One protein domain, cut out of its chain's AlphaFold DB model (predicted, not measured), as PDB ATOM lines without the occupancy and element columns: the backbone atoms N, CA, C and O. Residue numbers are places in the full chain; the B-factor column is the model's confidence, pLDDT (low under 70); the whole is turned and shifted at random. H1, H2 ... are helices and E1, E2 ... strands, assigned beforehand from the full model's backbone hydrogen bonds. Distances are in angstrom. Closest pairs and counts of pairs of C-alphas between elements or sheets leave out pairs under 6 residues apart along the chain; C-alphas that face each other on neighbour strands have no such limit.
ATOM      1  N   ALA A   3     116.599 119.107 118.734       73.62
ATOM      2  CA  ALA A   3     115.307 119.358 119.355       73.62
ATOM      3  C   ALA A   3     114.806 118.043 119.947       73.62
ATOM      4  O   ALA A   3     114.841 117.014 119.266       73.62
ATOM      5  N   GLU A   4     114.335 118.076 121.188       78.56
ATOM      6  CA  GLU A   4     113.662 116.935 121.796       78.56
ATOM      7  C   GLU A   4     112.179 116.992 121.445       78.56
ATOM      8  O   GLU A   4     111.476 117.941 121.784       78.56
ATOM      9  N   ILE A   5     111.708 115.981 120.717       79.25
ATOM     10  CA  ILE A   5     110.338 115.941 120.212       79.25
ATOM     11  C   ILE A   5     109.684 114.656 120.721       79.25
ATOM     12  O   ILE A   5     110.273 113.580 120.556       79.25
ATOM     13  N   PRO A   6     108.484 114.722 121.332       84.31
ATOM     14  CA  PRO A   6     107.803 113.535 121.822       84.31
ATOM     15  C   PRO A   6     107.628 112.492 120.715       84.31
ATOM     16  O   PRO A   6     107.195 112.794 119.600       84.31
ATOM     17  N   ILE A   7     107.936 111.231 121.036       84.12
ATOM     18  CA  ILE A   7     107.872 110.113 120.078       84.12
ATOM     19  C   ILE A   7     106.484 110.015 119.431       84.12
ATOM     20  O   ILE A   7     106.391 109.740 118.236       84.12
ATOM     21  N   ALA A   8     105.417 110.258 120.196       85.25
ATOM     22  CA  ALA A   8     104.044 110.212 119.699       85.25
ATOM     23  C   ALA A   8     103.797 111.224 118.566       85.25
ATOM     24  O   ALA A   8     103.205 110.857 117.547       85.25
ATOM     25  N   ASP A   9     104.318 112.444 118.709       82.31
ATOM     26  CA  ASP A   9     104.154 113.539 117.748       82.31
ATOM     27  C   ASP A   9     104.977 113.278 116.483       82.31
ATOM     28  O   ASP A   9     104.478 113.399 115.361       82.31
ATOM     29  N   PHE A  10     106.215 112.796 116.646       83.56
ATOM     30  CA  PHE A  10     107.040 112.350 115.521       83.56
ATOM     31  C   PHE A  10     106.368 111.205 114.751       83.56
ATOM     32  O   PHE A  10     106.222 111.261 113.529       83.56
ATOM     33  N   GLN A  11     105.894 110.175 115.457       84.25
ATOM     34  CA  GLN A  11     105.182 109.052 114.848       84.25
ATOM     35  C   GLN A  11     103.890 109.500 114.161       84.25
ATOM     36  O   GLN A  11     103.526 108.952 113.124       84.25
ATOM     37  N   GLN A  12     103.167 110.473 114.718       82.75
ATOM     38  CA  GLN A  12     101.977 111.036 114.085       82.75
ATOM     39  C   GLN A  12     102.314 111.758 112.778       82.75
ATOM     40  O   GLN A  12     101.635 111.532 111.779       82.75
ATOM     41  N   ALA A  13     103.378 112.560 112.751       79.81
ATOM     42  CA  ALA A  13     103.795 113.261 111.541       79.81
ATOM     43  C   ALA A  13     104.290 112.305 110.441       79.81
ATOM     44  O   ALA A  13     103.984 112.506 109.269       79.81
ATOM     45  N   VAL A  14     105.015 111.247 110.813       80.06
ATOM     46  CA  VAL A  14     105.642 110.298 109.872       80.06
ATOM     47  C   VAL A  14     104.666 109.225 109.365       80.06
ATOM     48  O   VAL A  14     104.918 108.596 108.334       80.06
ATOM     49  N   ARG A  15     103.518 109.033 110.034       72.56
ATOM     50  CA  ARG A  15     102.483 108.042 109.668       72.56
ATOM     51  C   ARG A  15     102.002 108.161 108.212       72.56
ATOM     52  O   ARG A  15     101.643 107.149 107.615       72.56
ATOM     53  N   ASN A  16     102.066 109.351 107.613       60.78
ATOM     54  CA  ASN A  16     101.682 109.586 106.221       60.78
ATOM     55  C   ASN A  16     102.882 109.449 105.272       60.78
ATOM     56  O   ASN A  16     103.538 110.423 104.907       60.78
ATOM     57  N   GLY A  17     103.166 108.218 104.846       61.78
ATOM     58  CA  GLY A  17     104.148 107.952 103.789       61.78
ATOM     59  C   GLY A  17     105.615 107.984 104.227       61.78
ATOM     60  O   GLY A  17     106.487 107.895 103.366       61.78
ATOM     61  N   GLY A  18     105.902 108.067 105.532       72.88
ATOM     62  CA  GLY A  18     107.258 107.953 106.075       72.88
ATOM     63  C   GLY A  18     108.086 109.240 106.034       72.88
ATOM     64  O   GLY A  18     109.288 109.186 106.286       72.88
ATOM     65  N   TRP A  19     107.470 110.384 105.728       78.44
ATOM     66  CA  TRP A  19     108.152 111.670 105.590       78.44
ATOM     67  C   TRP A  19     107.538 112.734 106.497       78.44
ATOM     68  O   TRP A  19     106.353 112.698 106.820       78.44
ATOM     69  N   CYS A  20     108.359 113.703 106.889       82.31
ATOM     70  CA  CYS A  20     107.917 114.898 107.591       82.31
ATOM     71  C   CYS A  20     108.691 116.120 107.089       82.31
ATOM     72  O   CYS A  20     109.788 115.993 106.540       82.31
ATOM     73  N   SER A  21     108.116 117.305 107.274       82.56
ATOM     74  CA  SER A  21     108.815 118.577 107.097       82.56
ATOM     75  C   SER A  21     108.984 119.273 108.443       82.56
ATOM     76  O   SER A  21     108.165 119.113 109.346       82.56
ATOM     77  N   LEU A  22     110.054 120.056 108.573       83.69
ATOM     78  CA  LEU A  22     110.323 120.869 109.754       83.69
ATOM     79  C   LEU A  22     110.093 122.338 109.405       83.69
ATOM     80  O   LEU A  22     110.757 122.873 108.516       83.69
ATOM     81  N   THR A  23     109.174 122.992 110.108       85.25
ATOM     82  CA  THR A  23     109.078 124.457 110.120       85.25
ATOM     83  C   THR A  23     109.968 124.974 111.236       85.25
ATOM     84  O   THR A  23     109.872 124.469 112.349       85.25
ATOM     85  N   VAL A  24     110.805 125.973 110.959       82.50
ATOM     86  CA  VAL A  24     111.705 126.587 111.947       82.50
ATOM     87  C   VAL A  24     111.304 128.051 112.148       82.50
ATOM     88  O   VAL A  24     111.188 128.786 111.168       82.50
ATOM     89  N   SER A  25     111.112 128.465 113.398       81.12
ATOM     90  CA  SER A  25     110.726 129.813 113.836       81.12
ATOM     91  C   SER A  25     111.710 130.336 114.889       81.12
ATOM     92  O   SER A  25     112.378 129.555 115.560       81.12
ATOM     93  N   ASP A  26     111.816 131.653 115.021       79.50
ATOM     94  CA  ASP A  26     112.482 132.363 116.122       79.50
ATOM     95  C   ASP A  26     111.507 132.804 117.222       79.50
ATOM     96  O   ASP A  26     111.939 133.098 118.332       79.50
ATOM     97  N   ASP A  27     110.206 132.806 116.933       79.81
ATOM     98  CA  ASP A  27     109.143 133.133 117.881       79.81
ATOM     99  C   ASP A  27     108.294 131.881 118.172       79.81
ATOM    100  O   ASP A  27     107.713 131.303 117.235       79.81
ATOM    101  N   PRO A  28     108.231 131.414 119.434       73.88
ATOM    102  CA  PRO A  28     107.389 130.299 119.814       73.88
ATOM    103  C   PRO A  28     105.948 130.759 119.984       73.88
ATOM    104  O   PRO A  28     105.569 131.368 120.984       73.88
ATOM    105  N   LYS A  29     105.074 130.307 119.095       73.81
ATOM    106  CA  LYS A  29     103.653 130.243 119.430       73.81
ATOM    107  C   LYS A  29     103.378 128.874 120.029       73.81
ATOM    108  O   LYS A  29     103.158 127.909 119.305       73.81
ATOM    109  N   ALA A  30     103.421 128.780 121.360       60.03
ATOM    110  CA  ALA A  30     103.207 127.527 122.099       60.03
ATOM    111  C   ALA A  30     101.876 126.833 121.733       60.03
ATOM    112  O   ALA A  30     101.791 125.608 121.715       60.03
ATOM    113  N   SER A  31     100.854 127.607 121.352       64.75
ATOM    114  CA  SER A  31      99.571 127.105 120.839       64.75
ATOM    115  C   SER A  31      99.642 126.466 119.444       64.75
ATOM    116  O   SER A  31      98.684 125.828 119.019       64.75
ATOM    117  N   GLU A  32     100.752 126.612 118.719       79.12
ATOM    118  CA  GLU A  32     100.917 126.133 117.343       79.12
ATOM    119  C   GLU A  32     101.732 124.831 117.237       79.12
ATOM    120  O   GLU A  32     101.963 124.359 116.120       79.12
ATOM    121  N   GLY A  33     102.123 124.217 118.362       84.44
ATOM    122  CA  GLY A  33     102.833 122.929 118.379       84.44
ATOM    123  C   GLY A  33     104.312 123.035 117.999       84.44
ATOM    124  O   GLY A  33     104.843 122.165 117.308       84.44
ATOM    125  N   PHE A  34     104.957 124.132 118.392       88.81
ATOM    126  CA  PHE A  34     106.398 124.312 118.261       88.81
ATOM    127  C   PHE A  34     107.134 123.766 119.489       88.81
ATOM    128  O   PHE A  34     106.725 124.008 120.623       88.81
ATOM    129  N   TYR A  35     108.248 123.086 119.245       87.94
ATOM    130  CA  TYR A  35     109.181 122.593 120.253       87.94
ATOM    131  C   TYR A  35     110.432 123.452 120.227       87.94
ATOM    132  O   TYR A  35     110.903 123.831 119.152       87.94
ATOM    133  N   GLU A  36     110.980 123.750 121.395       87.62
ATOM    134  CA  GLU A  36     112.274 124.411 121.474       87.62
ATOM    135  C   GLU A  36     113.358 123.534 120.835       87.62
ATOM    136  O   GLU A  36     113.391 122.310 120.977       87.62
ATOM    137  N   ALA A  37     114.232 124.179 120.080       84.19
ATOM    138  CA  ALA A  37     115.349 123.583 119.387       84.19
ATOM    139  C   ALA A  37     116.577 124.460 119.586       84.19
ATOM    140  O   ALA A  37     116.505 125.681 119.570       84.19
ATOM    141  N   THR A  38     117.741 123.841 119.687       78.44
ATOM    142  CA  THR A  38     119.010 124.557 119.720       78.44
ATOM    143  C   THR A  38     119.742 124.357 118.402       78.44
ATOM    144  O   THR A  38     119.956 123.231 117.937       78.44
ATOM    145  N   ALA A  39     120.154 125.442 117.750       73.94
ATOM    146  CA  ALA A  39     121.073 125.341 116.630       73.94
ATOM    147  C   ALA A  39     122.445 124.902 117.147       73.94
ATOM    148  O   ALA A  39     123.154 125.652 117.811       73.94
ATOM    149  N   LEU A  40     122.827 123.671 116.814       66.56
ATOM    150  CA  LEU A  40     124.200 123.216 116.969       66.56
ATOM    151  C   LEU A  40     125.080 123.990 115.985       66.56
ATOM    152  O   LEU A  40     125.053 123.709 114.783       66.56
ATOM    153  N   GLU A  41     125.835 124.963 116.489       67.06
ATOM    154  CA  GLU A  41     126.930 125.553 115.733       67.06
ATOM    155  C   GLU A  41     128.142 124.622 115.784       67.06
ATOM    156  O   GLU A  41     128.571 124.130 116.829       67.06
ATOM    157  N   PHE A  42     128.699 124.364 114.611       64.81
ATOM    158  CA  PHE A  42     129.964 123.671 114.467       64.81
ATOM    159  C   PHE A  42     130.972 124.737 114.049       64.81
ATOM    160  O   PHE A  42     130.876 125.272 112.948       64.81
ATOM    161  N   SER A  43     131.904 125.081 114.931       64.12
ATOM    162  CA  SER A  43     133.044 125.947 114.620       64.12
ATOM    163  C   SER A  43     134.254 125.388 115.332       64.12
ATOM    164  O   SER A  43     134.235 125.321 116.556       64.12
ATOM    165  N   GLN A  44     135.295 124.973 114.611       62.59
ATOM    166  CA  GLN A  44     136.506 124.446 115.247       62.59
ATOM    167  C   GLN A  44     137.392 125.539 115.883       62.59
ATOM    168  O   GLN A  44     138.275 125.199 116.666       62.59
ATOM    169  N   ASP A  45     137.088 126.824 115.681       62.53
ATOM    170  CA  ASP A  45     137.937 127.971 116.066       62.53
ATOM    171  C   ASP A  45     137.834 128.376 117.552       62.53
ATOM    172  O   ASP A  45     138.200 129.483 117.938       62.53
ATOM    173  N   GLY A  46     137.309 127.494 118.407       55.66
ATOM    174  CA  GLY A  46     137.233 127.695 119.861       55.66
ATOM    175  C   GLY A  46     136.308 128.825 120.334       55.66
ATOM    176  O   GLY A  46     136.128 128.976 121.537       55.66
ATOM    177  N   GLN A  47     135.695 129.596 119.430       57.38
ATOM    178  CA  GLN A  47     134.672 130.570 119.797       57.38
ATOM    179  C   GLN A  47     133.417 129.835 120.279       57.38
ATOM    180  O   GLN A  47     132.728 129.172 119.500       57.38
ATOM    181  N   GLU A  48     133.142 129.943 121.578       56.62
ATOM    182  CA  GLU A  48     131.845 129.593 122.142       56.62
ATOM    183  C   GLU A  48     130.843 130.672 121.740       56.62
ATOM    184  O   GLU A  48     130.909 131.819 122.183       56.62
ATOM    185  N   PHE A  49     129.918 130.306 120.862       61.19
ATOM    186  CA  PHE A  49     128.756 131.127 120.574       61.19
ATOM    187  C   PHE A  49     127.634 130.735 121.526       61.19
ATOM    188  O   PHE A  49     127.452 129.553 121.834       61.19
ATOM    189  N   ALA A  50     126.863 131.724 121.977       64.69
ATOM    190  CA  ALA A  50     125.622 131.436 122.674       64.69
ATOM    191  C   ALA A  50     124.746 130.548 121.766       64.69
ATOM    192  O   ALA A  50     124.605 130.862 120.576       64.69
ATOM    193  N   PRO A  51     124.182 129.442 122.283       70.19
ATOM    194  CA  PRO A  51     123.323 128.573 121.494       70.19
ATOM    195  C   PRO A  51     122.185 129.395 120.890       70.19
ATOM    196  O   PRO A  51     121.484 130.121 121.594       70.19
ATOM    197  N   THR A  52     122.006 129.303 119.570       76.25
ATOM    198  CA  THR A  52     120.859 129.950 118.929       76.25
ATOM    199  C   THR A  52     119.626 129.115 119.242       76.25
ATOM    200  O   THR A  52     119.491 128.001 118.727       76.25
ATOM    201  N   VAL A  53     118.752 129.640 120.097       82.25
ATOM    202  CA  VAL A  53     117.450 129.033 120.380       82.25
ATOM    203  C   VAL A  53     116.527 129.292 119.194       82.25
ATOM    204  O   VAL A  53     116.422 130.408 118.688       82.25
ATOM    205  N   LEU A  54     115.905 128.222 118.729       84.69
ATOM    206  CA  LEU A  54     114.965 128.153 117.626       84.69
ATOM    207  C   LEU A  54     113.748 127.363 118.087       84.69
ATOM    208  O   LEU A  54     113.769 126.684 119.107       84.69
ATOM    209  N   TYR A  55     112.702 127.391 117.283       86.94
ATOM    210  CA  TYR A  55     111.494 126.631 117.527       86.94
ATOM    211  C   TYR A  55     111.169 125.817 116.294       86.94
ATOM    212  O   TYR A  55     111.080 126.355 115.192       86.94
ATOM    213  N   VAL A  56     110.998 124.510 116.459       88.12
ATOM    214  CA  VAL A  56     110.696 123.594 115.362       88.12
ATOM    215  C   VAL A  56     109.305 123.012 115.504       88.12
ATOM    216  O   VAL A  56     108.898 122.585 116.576       88.12
ATOM    217  N   LYS A  57     108.580 122.948 114.397       87.75
ATOM    218  CA  LYS A  57     107.322 122.215 114.293       87.75
ATOM    219  C   LYS A  57     107.486 121.113 113.265       87.75
ATOM    220  O   LYS A  57     107.900 121.384 112.136       87.75
ATOM    221  N   ILE A  58     107.151 119.883 113.645       87.00
ATOM    222  CA  ILE A  58     107.090 118.770 112.699       87.00
ATOM    223  C   ILE A  58     105.721 118.768 112.030       87.00
ATOM    224  O   ILE A  58     104.692 118.738 112.700       87.00
ATOM    225  N   ASN A  59     105.706 118.746 110.702       86.12
ATOM    226  CA  ASN A  59     104.490 118.616 109.917       86.12
ATOM    227  C   ASN A  59     104.514 117.307 109.126       86.12
ATOM    228  O   ASN A  59     105.553 116.888 108.610       86.12
ATOM    229  N   SER A  60     103.343 116.692 108.971       84.88
ATOM    230  CA  SER A  60     103.144 115.636 107.980       84.88
ATOM    231  C   SER A  60     103.291 116.245 106.588       84.88
ATOM    232  O   SER A  60     102.541 117.149 106.218       84.88
ATOM    233  N   SER A  61     104.239 115.752 105.800       81.81
ATOM    234  CA  SER A  61     104.469 116.235 104.441       81.81
ATOM    235  C   SER A  61     105.088 115.129 103.607       81.81
ATOM    236  O   SER A  61     106.026 114.475 104.055       81.81
ATOM    237  N   GLN A  62     104.580 114.938 102.391       80.12
ATOM    238  CA  GLN A  62     105.196 114.064 101.405       80.12
ATOM    239  C   GLN A  62     105.992 114.932 100.417       80.12
ATOM    240  O   GLN A  62     105.380 115.730  99.703       80.12
ATOM    241  N   PRO A  63     107.330 114.805 100.366       79.25
ATOM    242  CA  PRO A  63     108.149 115.567  99.434       79.25
ATOM    243  C   PRO A  63     107.806 115.224  97.982       79.25
ATOM    244  O   PRO A  63     107.383 114.103  97.677       79.25
TER     245      PRO A  63
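AT A GLANCE: This is residues 3 to 63 of the 402 residues of an uncharacterized protein of Pseudomonas panipatensis (UniProt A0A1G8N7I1). A narrow, strongly twisted sheet of three strands, with the long strand E3 in the middle between E1 and E2, has one short helix, H1, over one face near the last residue of E3. From the other end of the sheet the long loop between E2 and E3 reaches away, and its residues 42 to 48 stick out free and make much of the length. The printed part has 61 residues, with one named helix and three named strands in the order H1, E1, E2, E3; the sheet's order is E1, E3, E2, all antiparallel. The class is mixed, helices and strands, with 28 residues in named elements, under half of the printed part. The whole is loose, with a radius of gyration of the C-alphas of 13.9 A, and elongated, spanning 42 by 25 by 20 A.

HOW THE PARTS SIT: H1, residues 7 to 14, is on the sheet formed by E1, residues 20 to 25, E2, residues 35 to 39, and E3, residues 52 to 60. Its local plane can only just be fitted, to 6 C-alphas of the sheet; H1 has a height over the sheet of 8.1 A, lies over E3 and stands up from the sheet, its line rising 44 degrees. The closest C-alphas of H1 and E3 are those of Ala 13 and Ser 60, 4.3 A apart; those of H1 and E1 are Val 14 and Cys 20, 5.6 A apart. Every O i to N i+4 pair in H1 is within hydrogen-bond range. E1, an edge strand, is antiparallel to E3 at 146 degrees; N 23 and O 57 are within hydrogen-bond range at 2.9 A, and N 55 and O 25 at 2.8 A. E2, the other edge strand, forms a hairpin with E3 and is antiparallel to it at 127 degrees; N 37 and O 54 are within hydrogen-bond range at 2.7 A. E1 faces residues 55 to 60 of E3, while E2 faces residues 52 to 56. E1 and E2 are apart.

IN THESE COORDINATES: H1 begins with C-alpha 7 at (107.872, 110.113, 120.078) and is 10.4 A long. E1 is 16.4 A long and E2 12.7 A. E3, the longest strand, runs 25.3 A from C-alpha 52 at (120.859, 129.950, 118.929) to C-alpha 60 at (103.144, 115.636, 107.980).

THE WHOLE: The two C-alphas farthest apart, those of Asn 16 and Gly 46, are 42.2 A apart. The printed part has no cut. The link from H1 to E1 is tight, that from E1 to E2 short, and that from E2 to E3, residues 40 to 51, long. The model's mean pLDDT over the printed part is 76.7; it is under 70 at residues 16 to 17, 30 to 31 and 40 to 50.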